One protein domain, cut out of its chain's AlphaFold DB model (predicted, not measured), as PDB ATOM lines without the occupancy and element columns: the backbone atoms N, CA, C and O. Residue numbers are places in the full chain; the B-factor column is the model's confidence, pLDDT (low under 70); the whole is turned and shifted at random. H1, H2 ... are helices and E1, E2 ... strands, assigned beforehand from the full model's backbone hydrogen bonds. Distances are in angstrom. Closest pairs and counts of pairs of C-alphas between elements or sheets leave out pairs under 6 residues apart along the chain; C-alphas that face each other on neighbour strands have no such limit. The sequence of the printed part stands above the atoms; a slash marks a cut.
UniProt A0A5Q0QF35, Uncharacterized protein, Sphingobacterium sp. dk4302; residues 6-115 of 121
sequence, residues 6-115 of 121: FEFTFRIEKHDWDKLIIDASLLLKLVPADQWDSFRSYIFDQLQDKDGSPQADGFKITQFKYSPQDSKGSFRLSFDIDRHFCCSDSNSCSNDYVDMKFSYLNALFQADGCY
ATOM      1  N   PHE A   6      15.199 -17.013  73.474       92.94
ATOM      2  CA  PHE A   6      15.268 -17.149  74.920       92.94
ATOM      3  C   PHE A   6      16.109 -16.012  75.500       92.94
ATOM      4  O   PHE A   6      17.040 -15.538  74.847       92.94
ATOM      5  N   GLU A   7      15.786 -15.596  76.722       95.38
ATOM      6  CA  GLU A   7      16.467 -14.510  77.414       95.38
ATOM      7  C   GLU A   7      16.859 -14.926  78.838       95.38
ATOM      8  O   GLU A   7      16.020 -15.409  79.599       95.38
ATOM      9  N   PHE A   8      18.123 -14.701  79.201       95.75
ATOM     10  CA  PHE A   8      18.574 -14.686  80.587       95.75
ATOM     11  C   PHE A   8      18.639 -13.248  81.097       95.75
ATOM     12  O   PHE A   8      19.390 -12.454  80.535       95.75
ATOM     13  N   THR A   9      17.960 -12.937  82.200       96.81
ATOM     14  CA  THR A   9      17.975 -11.585  82.790       96.81
ATOM     15  C   THR A   9      18.075 -11.635  84.302       96.81
ATOM     16  O   THR A   9      17.116 -11.977  84.990       96.81
ATOM     17  N   PHE A  10      19.238 -11.295  84.850       97.06
ATOM     18  CA  PHE A  10      19.495 -11.363  86.288       97.06
ATOM     19  C   PHE A  10      20.575 -10.370  86.720       97.06
ATOM     20  O   PHE A  10      21.255  -9.750  85.902       97.06
ATOM     21  N   ARG A  11      20.715 -10.173  88.034       97.00
ATOM     22  CA  ARG A  11      21.719  -9.259  88.583       97.00
ATOM     23  C   ARG A  11      23.057  -9.964  88.777       97.00
ATOM     24  O   ARG A  11      23.097 -11.055  89.336       97.00
ATOM     25  N   ILE A  12      24.140  -9.304  88.377       96.38
ATOM     26  CA  ILE A  12      25.518  -9.704  88.674       96.38
ATOM     27  C   ILE A  12      26.210  -8.499  89.298       96.38
ATOM     28  O   ILE A  12      26.344  -7.456  88.664       96.38
ATOM     29  N   GLU A  13      26.644  -8.626  90.547       95.94
ATOM     30  CA  GLU A  13      27.363  -7.547  91.219       95.94
ATOM     31  C   GLU A  13      28.757  -7.355  90.610       95.94
ATOM     32  O   GLU A  13      29.379  -8.292  90.102       95.94
ATOM     33  N   LYS A  14      29.288  -6.127  90.681       93.38
ATOM     34  CA  LYS A  14      30.536  -5.752  89.988       93.38
ATOM     35  C   LYS A  14      31.718  -6.668  90.323       93.38
ATOM     36  O   LYS A  14      32.505  -6.992  89.441       93.38
ATOM     37  N   HIS A  15      31.822  -7.096  91.579       94.62
ATOM     38  CA  HIS A  15      32.863  -8.019  92.027       94.62
ATOM     39  C   HIS A  15      32.779  -9.391  91.334       94.62
ATOM     40  O   HIS A  15      33.811  -9.949  90.966       94.62
ATOM     41  N   ASP A  16      31.574  -9.931  91.141       95.88
ATOM     42  CA  ASP A  16      31.385 -11.228  90.482       95.88
ATOM     43  C   ASP A  16      31.531 -11.100  88.966       95.88
ATOM     44  O   ASP A  16      32.108 -11.977  88.324       95.88
ATOM     45  N   TRP A  17      31.109  -9.963  88.408       96.06
ATOM     46  CA  TRP A  17      31.340  -9.609  87.011       96.06
ATOM     47  C   TRP A  17      32.833  -9.581  86.656       96.06
ATOM     48  O   TRP A  17      33.249 -10.138  85.641       96.06
ATOM     49  N   ASP A  18      33.659  -8.986  87.520       95.06
ATOM     50  CA  ASP A  18      35.107  -8.907  87.300       95.06
ATOM     51  C   ASP A  18      35.774 -10.285  87.297       95.06
ATOM     52  O   ASP A  18      36.715 -10.517  86.537       95.06
ATOM     53  N   LYS A  19      35.255 -11.225  88.092       95.56
ATOM     54  CA  LYS A  19      35.698 -12.624  88.058       95.56
ATOM     55  C   LYS A  19      35.203 -13.344  86.810       95.56
ATOM     56  O   LYS A  19      35.971 -14.087  86.207       95.56
ATOM     57  N   LEU A  20      33.956 -13.104  86.410       94.50
ATOM     58  CA  LEU A  20      33.340 -13.714  85.232       94.50
ATOM     59  C   LEU A  20      34.094 -13.368  83.944       94.50
ATOM     60  O   LEU A  20      34.276 -14.240  83.101       94.50
ATOM     61  N   ILE A  21      34.581 -12.130  83.795       93.31
ATOM     62  CA  ILE A  21      35.379 -11.739  82.618       93.31
ATOM     63  C   ILE A  21      36.664 -12.578  82.495       93.31
ATOM     64  O   ILE A  21      37.126 -12.831  81.384       93.31
ATOM     65  N   ILE A  22      37.243 -13.002  83.622       93.75
ATOM     66  CA  ILE A  22      38.457 -13.828  83.662       93.75
ATOM     67  C   ILE A  22      38.105 -15.309  83.464       93.75
ATOM     68  O   ILE A  22      38.801 -16.018  82.739       93.75
ATOM     69  N   ASP A  23      37.026 -15.767  84.099       95.25
ATOM     70  CA  ASP A  23      36.532 -17.139  84.036       95.25
ATOM     71  C   ASP A  23      35.033 -17.166  83.716       95.25
ATOM     72  O   ASP A  23      34.166 -17.112  84.594       95.25
ATOM     73  N   ALA A  24      34.729 -17.307  82.425       94.38
ATOM     74  CA  ALA A  24      33.360 -17.327  81.924       94.38
ATOM     75  C   ALA A  24      32.554 -18.545  82.409       94.38
ATOM     76  O   ALA A  24      31.324 -18.520  82.352       94.38
ATOM     77  N   SER A  25      33.203 -19.603  82.917       93.62
ATOM     78  CA  SER A  25      32.490 -20.760  83.474       93.62
ATOM     79  C   SER A  25      31.694 -20.400  84.734       93.62
ATOM     80  O   SER A  25      30.696 -21.054  85.044       93.62
ATOM     81  N   LEU A  26      32.067 -19.312  85.423       95.19
ATOM     82  CA  LEU A  26      31.334 -18.785  86.575       95.19
ATOM     83  C   LEU A  26      29.915 -18.342  86.222       95.19
ATOM     84  O   LEU A  26      29.042 -18.410  87.086       95.19
ATOM     85  N   LEU A  27      29.657 -17.961  84.966       94.88
ATOM     86  CA  LEU A  27      28.317 -17.604  84.507       94.88
ATOM     87  C   LEU A  27      27.315 -18.741  84.776       94.88
ATOM     88  O   LEU A  27      26.203 -18.469  85.214       94.88
ATOM     89  N   LEU A  28      27.733 -20.007  84.646       94.56
ATOM     90  CA  LEU A  28      26.874 -21.168  84.914       94.56
ATOM     91  C   LEU A  28      26.369 -21.233  86.360       94.56
ATOM     92  O   LEU A  28      25.277 -21.733  86.614       94.56
ATOM     93  N   LYS A  29      27.165 -20.721  87.303       94.50
ATOM     94  CA  LYS A  29      26.850 -20.703  88.738       94.50
ATOM     95  C   LYS A  29      26.064 -19.460  89.155       94.50
ATOM     96  O   LYS A  29      25.460 -19.466  90.221       94.50
ATOM     97  N   LEU A  30      26.140 -18.394  88.359       95.12
ATOM     98  CA  LEU A  30      25.513 -17.104  88.646       95.12
ATOM     99  C   LEU A  30      24.105 -16.997  88.064       95.12
ATOM    100  O   LEU A  30      23.280 -16.274  88.618       95.12
ATOM    101  N   VAL A  31      23.827 -17.708  86.969       95.50
ATOM    102  CA  VAL A  31      22.474 -17.807  86.412       95.50
ATOM    103  C   VAL A  31      21.545 -18.445  87.461       95.50
ATOM    104  O   VAL A  31      21.846 -19.537  87.954       95.50
ATOM    105  N   PRO A  32      20.422 -17.791  87.808       96.00
ATOM    106  CA  PRO A  32      19.438 -18.338  88.734       96.00
ATOM    107  C   PRO A  32      18.855 -19.680  88.264       96.00
ATOM    108  O   PRO A  32      18.659 -19.905  87.069       96.00
ATOM    109  N   ALA A  33      18.556 -20.575  89.209       94.44
ATOM    110  CA  ALA A  33      18.078 -21.929  88.906       94.44
ATOM    111  C   ALA A  33      16.759 -21.943  88.110       94.44
ATOM    112  O   ALA A  33      16.612 -22.724  87.175       94.44
ATOM    113  N   ASP A  34      15.839 -21.026  88.410       95.12
ATOM    114  CA  ASP A  34      14.571 -20.852  87.695       95.12
ATOM    115  C   ASP A  34      14.771 -20.478  86.219       95.12
ATOM    116  O   ASP A  34      13.990 -20.886  85.353       95.12
ATOM    117  N   GLN A  35      15.848 -19.758  85.896       95.38
ATOM    118  CA  GLN A  35      16.184 -19.461  84.507       95.38
ATOM    119  C   GLN A  35      16.823 -20.648  83.794       95.38
ATOM    120  O   GLN A  35      16.561 -20.840  82.608       95.38
ATOM    121  N   TRP A  36      17.591 -21.486  84.497       94.75
ATOM    122  CA  TRP A  36      18.047 -22.765  83.943       94.75
ATOM    123  C   TRP A  36      16.879 -23.698  83.622       94.75
ATOM    124  O   TRP A  36      16.844 -24.281  82.540       94.75
ATOM    125  N   ASP A  37      15.896 -23.800  84.513       93.75
ATOM    126  CA  ASP A  37      14.706 -24.628  84.293       93.75
ATOM    127  C   ASP A  37      13.853 -24.101  83.131       93.75
ATOM    128  O   ASP A  37      13.356 -24.872  82.301       93.75
ATOM    129  N   SER A  38      13.759 -22.774  83.009       93.62
ATOM    130  CA  SER A  38      13.120 -22.113  81.869       93.62
ATOM    131  C   SER A  38      13.876 -22.375  80.565       93.62
ATOM    132  O   SER A  38      13.249 -22.661  79.546       93.62
ATOM    133  N   PHE A  39      15.213 -22.336  80.584       93.81
ATOM    134  CA  PHE A  39      16.041 -22.622  79.412       93.81
ATOM    135  C   PHE A  39      15.904 -24.078  78.959       93.81
ATOM    136  O   PHE A  39      15.704 -24.335  77.775       93.81
ATOM    137  N   ARG A  40      15.938 -25.041  79.888       92.62
ATOM    138  CA  ARG A  40      15.715 -26.462  79.573       92.62
ATOM    139  C   ARG A  40      14.345 -26.695  78.945       92.62
ATOM    140  O   ARG A  40      14.248 -27.383  77.932       92.62
ATOM    141  N   SER A  41      13.306 -26.087  79.520       91.62
ATOM    142  CA  SER A  41      11.940 -26.159  78.987       91.62
ATOM    143  C   SER A  41      11.856 -25.546  77.589       91.62
ATOM    144  O   SER A  41      11.262 -26.130  76.686       91.62
ATOM    145  N   TYR A  42      12.524 -24.407  77.382       91.69
ATOM    146  CA  TYR A  42      12.657 -23.781  76.073       91.69
ATOM    147  C   TYR A  42      13.321 -24.715  75.054       91.69
ATOM    148  O   TYR A  42      12.759 -24.904  73.978       91.69
ATOM    149  N   ILE A  43      14.464 -25.333  75.379       90.62
ATOM    150  CA  ILE A  43      15.144 -26.277  74.480       90.62
ATOM    151  C   ILE A  43      14.227 -27.452  74.142       90.62
ATOM    152  O   ILE A  43      14.039 -27.738  72.962       90.62
ATOM    153  N   PHE A  44      13.599 -28.074  75.144       89.38
ATOM    154  CA  PHE A  44      12.650 -29.174  74.951       89.38
ATOM    155  C   PHE A  44      11.517 -28.810  73.979       89.38
ATOM    156  O   PHE A  44      11.163 -29.599  73.101       89.38
ATOM    157  N   ASP A  45      10.973 -27.597  74.082       88.38
ATOM    158  CA  ASP A  45       9.913 -27.123  73.193       88.38
ATOM    159  C   ASP A  45      10.361 -26.911  71.742       88.38
ATOM    160  O   ASP A  45       9.526 -26.989  70.839       88.38
ATOM    161  N   GLN A  46      11.652 -26.663  71.505       86.31
ATOM    162  CA  GLN A  46      12.221 -26.531  70.160       86.31
ATOM    163  C   GLN A  46      12.600 -27.880  69.522       86.31
ATOM    164  O   GLN A  46      12.910 -27.939  68.326       86.31
ATOM    165  N   LEU A  47      12.613 -28.978  70.283       85.06
ATOM    166  CA  LEU A  47      12.882 -30.301  69.728       85.06
ATOM    167  C   LEU A  47      11.660 -30.802  68.948       85.06
ATOM    168  O   LEU A  47      10.545 -30.831  69.466       85.06
ATOM    169  N   GLN A  48      11.873 -31.201  67.686       81.06
ATOM    170  CA  GLN A  48      10.821 -31.826  66.872       81.06
ATOM    171  C   GLN A  48      10.424 -33.194  67.434       81.06
ATOM    172  O   GLN A  48       9.247 -33.547  67.437       81.06
ATOM    173  N   ASP A  49      11.417 -33.940  67.912       76.69
ATOM    174  CA  ASP A  49      11.251 -35.257  68.503       76.69
ATOM    175  C   ASP A  49      11.413 -35.164  70.023       76.69
ATOM    176  O   ASP A  49      12.462 -34.752  70.528       76.69
ATOM    177  N   LYS A  50      10.337 -35.519  70.725       81.31
ATOM    178  CA  LYS A  50      10.220 -35.495  72.186       81.31
ATOM    179  C   LYS A  50      10.224 -36.907  72.783       81.31
ATOM    180  O   LYS A  50      10.057 -37.048  73.998       81.31
ATOM    181  N   ASP A  51      10.414 -37.939  71.961       75.81
ATOM    182  CA  ASP A  51      10.504 -39.313  72.431       75.81
ATOM    183  C   ASP A  51      11.779 -39.524  73.251       75.81
ATOM    184  O   ASP A  51      12.829 -38.916  73.030       75.81
ATOM    185  N   GLY A  52      11.669 -40.405  74.244       71.44
ATOM    186  CA  GLY A  52      12.758 -40.690  75.168       71.44
ATOM    187  C   GLY A  52      13.024 -39.581  76.192       71.44
ATOM    188  O   GLY A  52      14.104 -39.551  76.769       71.44
ATOM    189  N   SER A  53      12.062 -38.678  76.429       78.81
ATOM    190  CA  SER A  53      12.151 -37.606  77.437       78.81
ATOM    191  C   SER A  53      13.473 -36.819  77.365       78.81
ATOM    192  O   SER A  53      14.237 -36.852  78.329       78.81
ATOM    193  N   PRO A  54      13.774 -36.147  76.234       81.94
ATOM    194  CA  PRO A  54      15.047 -35.467  76.038       81.94
ATOM    195  C   PRO A  54      15.336 -34.453  77.145       81.94
ATOM    196  O   PRO A  54      14.478 -33.635  77.483       81.94
ATOM    197  N   GLN A  55      16.562 -34.474  77.663       84.62
ATOM    198  CA  GLN A  55      17.044 -33.529  78.666       84.62
ATOM    199  C   GLN A  55      18.279 -32.798  78.154       84.62
ATOM    200  O   GLN A  55      19.178 -33.414  77.591       84.62
ATOM    201  N   ALA A  56      18.296 -31.476  78.340       88.31
ATOM    202  CA  ALA A  56      19.457 -30.646  78.061       88.31
ATOM    203  C   ALA A  56      20.274 -30.473  79.345       88.31
ATOM    204  O   ALA A  56      19.787 -29.863  80.302       88.31
ATOM    205  N   ASP A  57      21.504 -30.978  79.344       88.44
ATOM    206  CA  ASP A  57      22.446 -30.883  80.459       88.44
ATOM    207  C   ASP A  57      23.885 -30.696  79.941       88.44
ATOM    208  O   ASP A  57      24.111 -30.314  78.795       88.44
ATOM    209  N   GLY A  58      24.896 -30.848  80.803       89.75
ATOM    210  CA  GLY A  58      26.297 -30.706  80.386       89.75
ATOM    211  C   GLY A  58      26.688 -29.283  79.963       89.75
ATOM    212  O   GLY A  58      27.666 -29.113  79.232       89.75
ATOM    213  N   PHE A  59      25.944 -28.266  80.423       93.69
ATOM    214  CA  PHE A  59      26.112 -26.866  80.027       93.69
ATOM    215  C   PHE A  59      27.557 -26.373  80.154       93.69
ATOM    216  O   PHE A  59      28.198 -26.511  81.198       93.69
ATOM    217  N   LYS A  60      28.056 -25.741  79.090       94.94
ATOM    218  CA  LYS A  60      29.399 -25.154  79.005       94.94
ATOM    219  C   LYS A  60      29.337 -23.800  78.319       94.94
ATOM    220  O   LYS A  60      28.684 -23.641  77.293       94.94
ATOM    221  N   ILE A  61      30.085 -22.840  78.856       95.31
ATOM    222  CA  ILE A  61      30.279 -21.534  78.228       95.31
ATOM    223  C   ILE A  61      31.565 -21.575  77.415       95.31
ATOM    224  O   ILE A  61      32.639 -21.862  77.941       95.31
ATOM    225  N   THR A  62      31.460 -21.275  76.126       94.12
ATOM    226  CA  THR A  62      32.597 -21.174  75.210       94.12
ATOM    227  C   THR A  62      32.535 -19.864  74.431       94.12
ATOM    228  O   THR A  62      31.525 -19.164  74.441       94.12
ATOM    229  N   GLN A  63      33.641 -19.491  73.781       95.00
ATOM    230  CA  GLN A  63      33.715 -18.306  72.913       95.00
ATOM    231  C   GLN A  63      33.245 -16.991  73.573       95.00
ATOM    232  O   GLN A  63      32.755 -16.094  72.887       95.00
ATOM    233  N   PHE A  64      33.404 -16.867  74.895       96.62
ATOM    234  CA  PHE A  64      33.024 -15.667  75.633       96.62
ATOM    235  C   PHE A  64      33.859 -14.465  75.178       96.62
ATOM    236  O   PHE A  64      35.089 -14.518  75.138       96.62
ATOM    237  N   LYS A  65      33.178 -13.376  74.824       96.38
ATOM    238  CA  LYS A  65      33.768 -12.107  74.392       96.38
ATOM    239  C   LYS A  65      32.993 -10.963  75.022       96.38
ATOM    240  O   LYS A  65      31.766 -10.984  75.022       96.38
ATOM    241  N   TYR A  66      33.704  -9.943  75.490       96.44
ATOM    242  CA  TYR A  66      33.114  -8.743  76.075       96.44
ATOM    243  C   TYR A  66      33.818  -7.488  75.549       96.44
ATOM    244  O   TYR A  66      35.046  -7.435  75.519       96.44
ATOM    245  N   SER A  67      33.030  -6.492  75.141       95.50
ATOM    246  CA  SER A  67      33.449  -5.138  74.769       95.50
ATOM    247  C   SER A  67      33.077  -4.182  75.908       95.50
ATOM    248  O   SER A  67      31.896  -3.846  76.060       95.50
ATOM    249  N   PRO A  68      34.048  -3.722  76.723       91.75
ATOM    250  CA  PRO A  68      33.793  -2.726  77.762       91.75
ATOM    251  C   PRO A  68      33.258  -1.398  77.216       91.75
ATOM    252  O   PRO A  68      32.517  -0.714  77.912       91.75
ATOM    253  N   GLN A  69      33.622  -1.037  75.981       92.81
ATOM    254  CA  GLN A  69      33.206   0.205  75.325       92.81
ATOM    255  C   GLN A  69      31.695   0.229  75.087       92.81
ATOM    256  O   GLN A  69      31.048   1.246  75.326       92.81
ATOM    257  N   ASP A  70      31.137  -0.908  74.671       93.25
ATOM    258  CA  ASP A  70      29.718  -1.034  74.331       93.25
ATOM    259  C   ASP A  70      28.883  -1.624  75.470       93.25
ATOM    260  O   ASP A  70      27.661  -1.715  75.349       93.25
ATOM    261  N   SER A  71      29.533  -2.058  76.560       95.00
ATOM    262  CA  SER A  71      28.909  -2.822  77.650       95.00
ATOM    263  C   SER A  71      28.159  -4.062  77.141       95.00
ATOM    264  O   SER A  71      27.114  -4.447  77.667       95.00
ATOM    265  N   LYS A  72      28.687  -4.678  76.077       97.19
ATOM    266  CA  LYS A  72      28.058  -5.773  75.328       97.19
ATOM    267  C   LYS A  72      29.048  -6.880  75.026       97.19
ATOM    268  O   LYS A  72      30.256  -6.665  74.996       97.19
ATOM    269  N   GLY A  73      28.533  -8.066  74.753       96.94
ATOM    270  CA  GLY A  73      29.352  -9.211  74.405       96.94
ATOM    271  C   GLY A  73      28.555 -10.354  73.807       96.94
ATOM    272  O   GLY A  73      27.386 -10.213  73.449       96.94
ATOM    273  N   SER A  74      29.220 -11.494  73.686       97.56
ATOM    274  CA  SER A  74      28.618 -12.736  73.219       97.56
ATOM    275  C   SER A  74      29.277 -13.938  73.870       97.56
ATOM    276  O   SER A  74      30.459 -13.889  74.213       97.56
ATOM    277  N   PHE A  75      28.546 -15.038  73.972       97.25
ATOM    278  CA  PHE A  75      29.094 -16.338  74.332       97.25
ATOM    279  C   PHE A  75      28.294 -17.443  73.658       97.25
ATOM    280  O   PHE A  75      27.155 -17.241  73.249       97.25
ATOM    281  N   ARG A  76      28.891 -18.624  73.574       96.31
ATOM    282  CA  ARG A  76      28.224 -19.836  73.127       96.31
ATOM    283  C   ARG A  76      27.919 -20.711  74.332       96.31
ATOM    284  O   ARG A  76      28.833 -21.083  75.069       96.31
ATOM    285  N   LEU A  77      26.647 -21.028  74.520       96.12
ATOM    286  CA  LEU A  77      26.181 -21.995  75.501       96.12
ATOM    287  C   LEU A  77      26.043 -23.348  74.812       96.12
ATOM    288  O   LEU A  77      25.109 -23.550  74.045       96.12
ATOM    289  N   SER A  78      26.985 -24.247  75.064       94.00
ATOM    290  CA  SER A  78      26.948 -25.625  74.572       94.00
ATOM    291  C   SER A  78      26.313 -26.542  75.607       94.00
ATOM    292  O   SER A  78      26.502 -26.326  76.803       94.00
ATOM    293  N   PHE A  79      25.598 -27.567  75.159       92.31
ATOM    294  CA  PHE A  79      24.944 -28.556  76.012       92.31
ATOM    295  C   PHE A  79      24.787 -29.883  75.281       92.31
ATOM    296  O   PHE A  79      24.902 -29.959  74.058       92.31
ATOM    297  N   ASP A  80      24.529 -30.923  76.055       89.50
ATOM    298  CA  ASP A  80      24.243 -32.259  75.572       89.50
ATOM    299  C   ASP A  80      22.730 -32.494  75.677       89.50
ATOM    300  O   ASP A  80      22.105 -32.104  76.664       89.50
ATOM    301  N   ILE A  81      22.135 -33.077  74.636       86.31
ATOM    302  CA  ILE A  81      20.742 -33.532  74.631       86.31
ATOM    303  C   ILE A  81      20.766 -35.047  74.787       86.31
ATOM    304  O   ILE A  81      21.090 -35.764  73.835       86.31
ATOM    305  N   ASP A  82      20.405 -35.513  75.976       82.56
ATOM    306  CA  ASP A  82      20.329 -36.931  76.307       82.56
ATOM    307  C   ASP A  82      18.898 -37.441  76.142       82.56
ATOM    308  O   ASP A  82      17.951 -36.837  76.646       82.56
ATOM    309  N   ARG A  83      18.736 -38.572  75.446       79.25
ATOM    310  CA  ARG A  83      17.448 -39.263  75.281       79.25
ATOM    311  C   ARG A  83      17.496 -40.648  75.902       79.25
ATOM    312  O   ARG A  83      18.393 -41.437  75.597       79.25
ATOM    313  N   HIS A  84      16.494 -40.959  76.715       69.12
ATOM    314  CA  HIS A  84      16.333 -42.244  77.378       69.12
ATOM    315  C   HIS A  84      15.083 -42.972  76.872       69.12
ATOM    316  O   HIS A  84      13.953 -42.665  77.257       69.12
ATOM    317  N   PHE A  85      15.273 -43.954  75.993       65.94
ATOM    318  CA  PHE A  85      14.170 -44.733  75.436       65.94
ATOM    319  C   PHE A  85      13.802 -45.886  76.375       65.94
ATOM    320  O   PHE A  85      14.619 -46.758  76.649       65.94
ATOM    321  N   CYS A  86      12.545 -45.943  76.829       56.44
ATOM    322  CA  CYS A  86      12.074 -46.958  77.785       56.44
ATOM    323  C   CYS A  86      12.126 -48.415  77.271       56.44
ATOM    324  O   CYS A  86      11.832 -49.330  78.039       56.44
ATOM    325  N   CYS A  87      12.469 -48.645  75.998       58.94
ATOM    326  CA  CYS A  87      12.403 -49.955  75.344       58.94
ATOM    327  C   CYS A  87      13.714 -50.393  74.660       58.94
ATOM    328  O   CYS A  87      13.720 -51.432  74.000       58.94
ATOM    329  N   SER A  88      14.811 -49.639  74.789       50.12
ATOM    330  CA  SER A  88      16.120 -50.031  74.249       50.12
ATOM    331  C   SER A  88      17.267 -49.417  75.054       50.12
ATOM    332  O   SER A  88      17.215 -48.246  75.412       50.12
ATOM    333  N   ASP A  89      18.353 -50.171  75.261       49.62
ATOM    334  CA  ASP A  89      19.607 -49.708  75.898       49.62
ATOM    335  C   ASP A  89      20.378 -48.660  75.056       49.62
ATOM    336  O   ASP A  89      21.576 -48.431  75.238       49.62
ATOM    337  N   SER A  90      19.724 -48.040  74.074       51.69
ATOM    338  CA  SER A  90      20.324 -47.065  73.175       51.69
ATOM    339  C   SER A  90      20.163 -45.658  73.744       51.69
ATOM    340  O   SER A  90      19.120 -45.032  73.566       51.69
ATOM    341  N   ASN A  91      21.209 -45.136  74.379       54.44
ATOM    342  CA  ASN A  91      21.301 -43.710  74.677       54.44
ATOM    343  C   ASN A  91      21.731 -42.966  73.406       54.44
ATOM    344  O   ASN A  91      22.753 -43.295  72.801       54.44
ATOM    345  N   SER A  92      20.954 -41.962  73.001       59.84
ATOM    346  CA  SER A  92      21.389 -40.983  72.004       59.84
ATOM    347  C   SER A  92      21.778 -39.713  72.747       59.84
ATOM    348  O   SER A  92      20.956 -39.156  73.472       59.84
ATOM    349  N   CYS A  93      23.038 -39.310  72.594       65.62
ATOM    350  CA  CYS A  93      23.587 -38.072  73.132       65.62
ATOM    351  C   CYS A  93      24.070 -37.238  71.947       65.62
ATOM    352  O   CYS A  93      24.921 -37.689  71.171       65.62
ATOM    353  N   SER A  94      23.504 -36.047  71.776       80.12
ATOM    354  CA  SER A  94      23.943 -35.087  70.762       80.12
ATOM    355  C   SER A  94      24.383 -33.793  71.424       80.12
ATOM    356  O   SER A  94      23.654 -33.260  72.258       80.12
ATOM    357  N   ASN A  95      25.535 -33.262  71.020       85.56
ATOM    358  CA  ASN A  95      25.985 -31.950  71.472       85.56
ATOM    359  C   ASN A  95      25.374 -30.857  70.587       85.56
ATOM    360  O   ASN A  95      25.483 -30.931  69.362       85.56
ATOM    361  N   ASP A  96      24.777 -29.847  71.206       89.88
ATOM    362  CA  ASP A  96      24.234 -28.680  70.516       89.88
ATOM    363  C   ASP A  96      24.614 -27.383  71.248       89.88
ATOM    364  O   ASP A  96      25.305 -27.393  72.276       89.88
ATOM    365  N   TYR A  97      24.241 -26.237  70.683       92.69
ATOM    366  CA  TYR A  97      24.575 -24.940  71.247       92.69
ATOM    367  C   TYR A  97      23.579 -23.831  70.906       92.69
ATOM    368  O   TYR A  97      22.864 -23.861  69.907       92.69
ATOM    369  N   VAL A  98      23.608 -22.780  71.726       94.00
ATOM    370  CA  VAL A  98      22.991 -21.483  71.433       94.00
ATOM    371  C   VAL A  98      24.062 -20.402  71.489       94.00
ATOM    372  O   VAL A  98      24.799 -20.290  72.471       94.00
ATOM    373  N   ASP A  99      24.144 -19.592  70.437       95.69
ATOM    374  CA  ASP A  99      24.928 -18.360  70.458       95.69
ATOM    375  C   ASP A  99      24.098 -17.246  71.102       95.69
ATOM    376  O   ASP A  99      23.046 -16.857  70.595       95.69
ATOM    377  N   MET A 100      24.593 -16.738  72.226       96.38
ATOM    378  CA  MET A 100      23.959 -15.697  73.021       96.38
ATOM    379  C   MET A 100      24.693 -14.375  72.815       96.38
ATOM    380  O   MET A 100      25.926 -14.309  72.873       96.38
ATOM    381  N   LYS A 101      23.940 -13.297  72.626       97.50
ATOM    382  CA  LYS A 101      24.431 -11.923  72.767       97.50
ATOM    383  C   LYS A 101      24.027 -11.423  74.138       97.50
ATOM    384  O   LYS A 101      22.986 -11.815  74.640       97.50
ATOM    385  N   PHE A 102      24.845 -10.585  74.759       97.62
ATOM    386  CA  PHE A 102      24.509 -10.040  76.068       97.62
ATOM    387  C   PHE A 102      24.905  -8.581  76.220       97.62
ATOM    388  O   PHE A 102      25.761  -8.060  75.500       97.62
ATOM    389  N   SER A 103      24.298  -7.940  77.211       97.50
ATOM    390  CA  SER A 103      24.694  -6.648  77.745       97.50
ATOM    391  C   SER A 103      24.841  -6.721  79.259       97.50
ATOM    392  O   SER A 103      24.164  -7.505  79.928       97.50
ATOM    393  N   TYR A 104      25.762  -5.921  79.786       96.75
ATOM    394  CA  TYR A 104      25.975  -5.779  81.217       96.75
ATOM    395  C   TYR A 104      26.036  -4.300  81.583       96.75
ATOM    396  O   TYR A 104      27.014  -3.618  81.282       96.75
ATOM    397  N   LEU A 105      24.990  -3.794  82.234       95.31
ATOM    398  CA  LEU A 105      24.887  -2.386  82.613       95.31
ATOM    399  C   LEU A 105      24.232  -2.260  83.987       95.31
ATOM    400  O   LEU A 105      23.209  -2.879  84.245       95.31
ATOM    401  N   ASN A 106      24.792  -1.432  84.873       94.25
ATOM    402  CA  ASN A 106      24.232  -1.174  86.210       94.25
ATOM    403  C   ASN A 106      23.937  -2.456  87.018       94.25
ATOM    404  O   ASN A 106      22.890  -2.565  87.657       94.25
ATOM    405  N   ALA A 107      24.864  -3.420  86.974       95.75
ATOM    406  CA  ALA A 107      24.734  -4.742  87.593       95.75
ATOM    407  C   ALA A 107      23.595  -5.616  87.029       95.75
ATOM    408  O   ALA A 107      23.290  -6.659  87.599       95.75
ATOM    409  N   LEU A 108      22.967  -5.222  85.920       97.38
ATOM    410  CA  LEU A 108      22.005  -6.038  85.190       97.38
ATOM    411  C   LEU A 108      22.724  -6.754  84.048       97.38
ATOM    412  O   LEU A 108      23.299  -6.103  83.176       97.38
ATOM    413  N   PHE A 109      22.679  -8.081  84.066       97.88
ATOM    414  CA  PHE A 109      23.091  -8.930  82.962       97.88
ATOM    415  C   PHE A 109      21.849  -9.381  82.201       97.88
ATOM    416  O   PHE A 109      20.932  -9.950  82.793       97.88
ATOM    417  N   GLN A 110      21.839  -9.122  80.900       97.75
ATOM    418  CA  GLN A 110      20.761  -9.511  80.001       97.75
ATOM    419  C   GLN A 110      21.375 -10.173  78.774       97.75
ATOM    420  O   GLN A 110      22.194  -9.545  78.101       97.75
ATOM    421  N   ALA A 111      21.003 -11.418  78.493       97.25
ATOM    422  CA  ALA A 111      21.487 -12.181  77.355       97.25
ATOM    423  C   ALA A 111      20.334 -12.781  76.558       97.25
ATOM    424  O   ALA A 111      19.460 -13.400  77.145       97.25
ATOM    425  N   ASP A 112      20.373 -12.670  75.238       96.12
ATOM    426  CA  ASP A 112      19.375 -13.216  74.328       96.12
ATOM    427  C   ASP A 112      20.019 -14.109  73.262       96.12
ATOM    428  O   ASP A 112      21.154 -13.890  72.829       96.12
ATOM    429  N   GLY A 113      19.287 -15.135  72.842       93.12
ATOM    430  CA  GLY A 113      19.712 -16.015  71.762       93.12
ATOM    431  C   GLY A 113      18.574 -16.872  71.240       93.12
ATOM    432  O   GLY A 113      17.520 -17.003  71.863       93.12
ATOM    433  N   CYS A 114      18.790 -17.458  70.068       89.75
ATOM    434  CA  CYS A 114      17.834 -18.351  69.430       89.75
ATOM    435  C   CYS A 114      18.489 -19.709  69.223       89.75
ATOM    436  O   CYS A 114      19.538 -19.804  68.586       89.75
ATOM    437  N   TYR A 115      17.846 -20.755  69.724       87.56
ATOM    438  CA  TYR A 115      18.206 -22.118  69.384       87.56
ATOM    439  C   TYR A 115      17.692 -22.472  67.989       87.56
ATOM    440  O   TYR A 115      16.558 -22.150  67.615       87.56
TER     441      TYR A 115
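What this domain is: This is residues 6 to 115 of the 121 residues of an uncharacterized protein of Sphingobacterium sp. dk4302 (UniProt A0A5Q0QF35). A five-stranded antiparallel sheet, twisted and curled like part of a barrel, wraps round one helix, H3, which sits in the gap between the edge strands E1 and E2; the shorter helices H1 and H2 lie over the same face of the sheet. The long strands E2, E3 and E4 run along the length of a rod spanning 53 by 21 by 20 A, with the E2 to E3 turn at one end and the E3 to E4 turn at the other. The printed part has 110 residues, in the order E1 H1 H2 H3 E2 E3 E4 E5, and the sheet runs E1 E5 E4 E3 E2. The class is mixed, helices and strands; the whole is only just compact, close to loose, with a radius of gyration of the C-alphas of 15.5 A.

How they stand to each other: Begin with E2, residues 55 to 67, E3, residues 72 to 84, E4, residues 91 to 105, and E5, residues 108 to 114: they form a meander, each strand the antiparallel neighbour of the one before, with a hairpin at each step. Look for N 60 and O 78, 2.8 A apart, between E2 and E3, for N 98 and O 77, 2.9 A, between E3 and E4, and for N 103 and O 110, 2.8 A, between E4 and E5. E1, residues 6 to 11, is antiparallel to E5, with N 8 and O 111 at 2.8 A. E1 and E2 are the edge strands and are apart. H3, residues 33 to 46, is on the sheet, which curls round it; its closest C-alphas are Arg 40 to Ala 56 of E2, 5.8 A, and Gln 35 to Phe 8 of E1, 6.6 A. H2, residues 24 to 30, is on the sheet at a height of 5.7 A, and the C-alphas of Ser 25 and Ile 61 of E2 are its closest pair with E2, 5.7 A. H1, residues 14 to 22, is on the same face, over E5 at a height of 9.0 A. H1 and H2 only just touch, only at the corner by their link, with 3 pairs of C-alphas within 8 A, the closest those of Leu 20 and Leu 26 at 5.6 A. Every O i to N i+4 pair is within hydrogen-bond range in H3, but 4 of 5 in H1 and 1 of 3 in H2, where 4 of 4 O i to N i+3 pairs are within range.

Where its parts are: Find C-alpha 91 at (21.301, -43.710, 74.677); from there E4 runs 42.2 A to C-alpha 105. E3 is 38.4 A long, and E2, 33.0 A, bends by 63 degrees at residue 58. E1 begins at C-alpha 6, (15.268, -17.149, 74.920), and is 17.0 A long; E5, 20.4 A, ends at C-alpha 114, (17.834, -18.351, 69.430). H3 is 20.2 A long, H1 13.0 A and H2 10.3 A.

The domain as a whole: The two C-alphas farthest apart, those of Gln 69 and Cys 87, are 54.3 A from each other. The printed part has no cut, and no link between named elements is long. Mean pLDDT of the printed part is 89.3; look for values under 70 in residues 84 to 93.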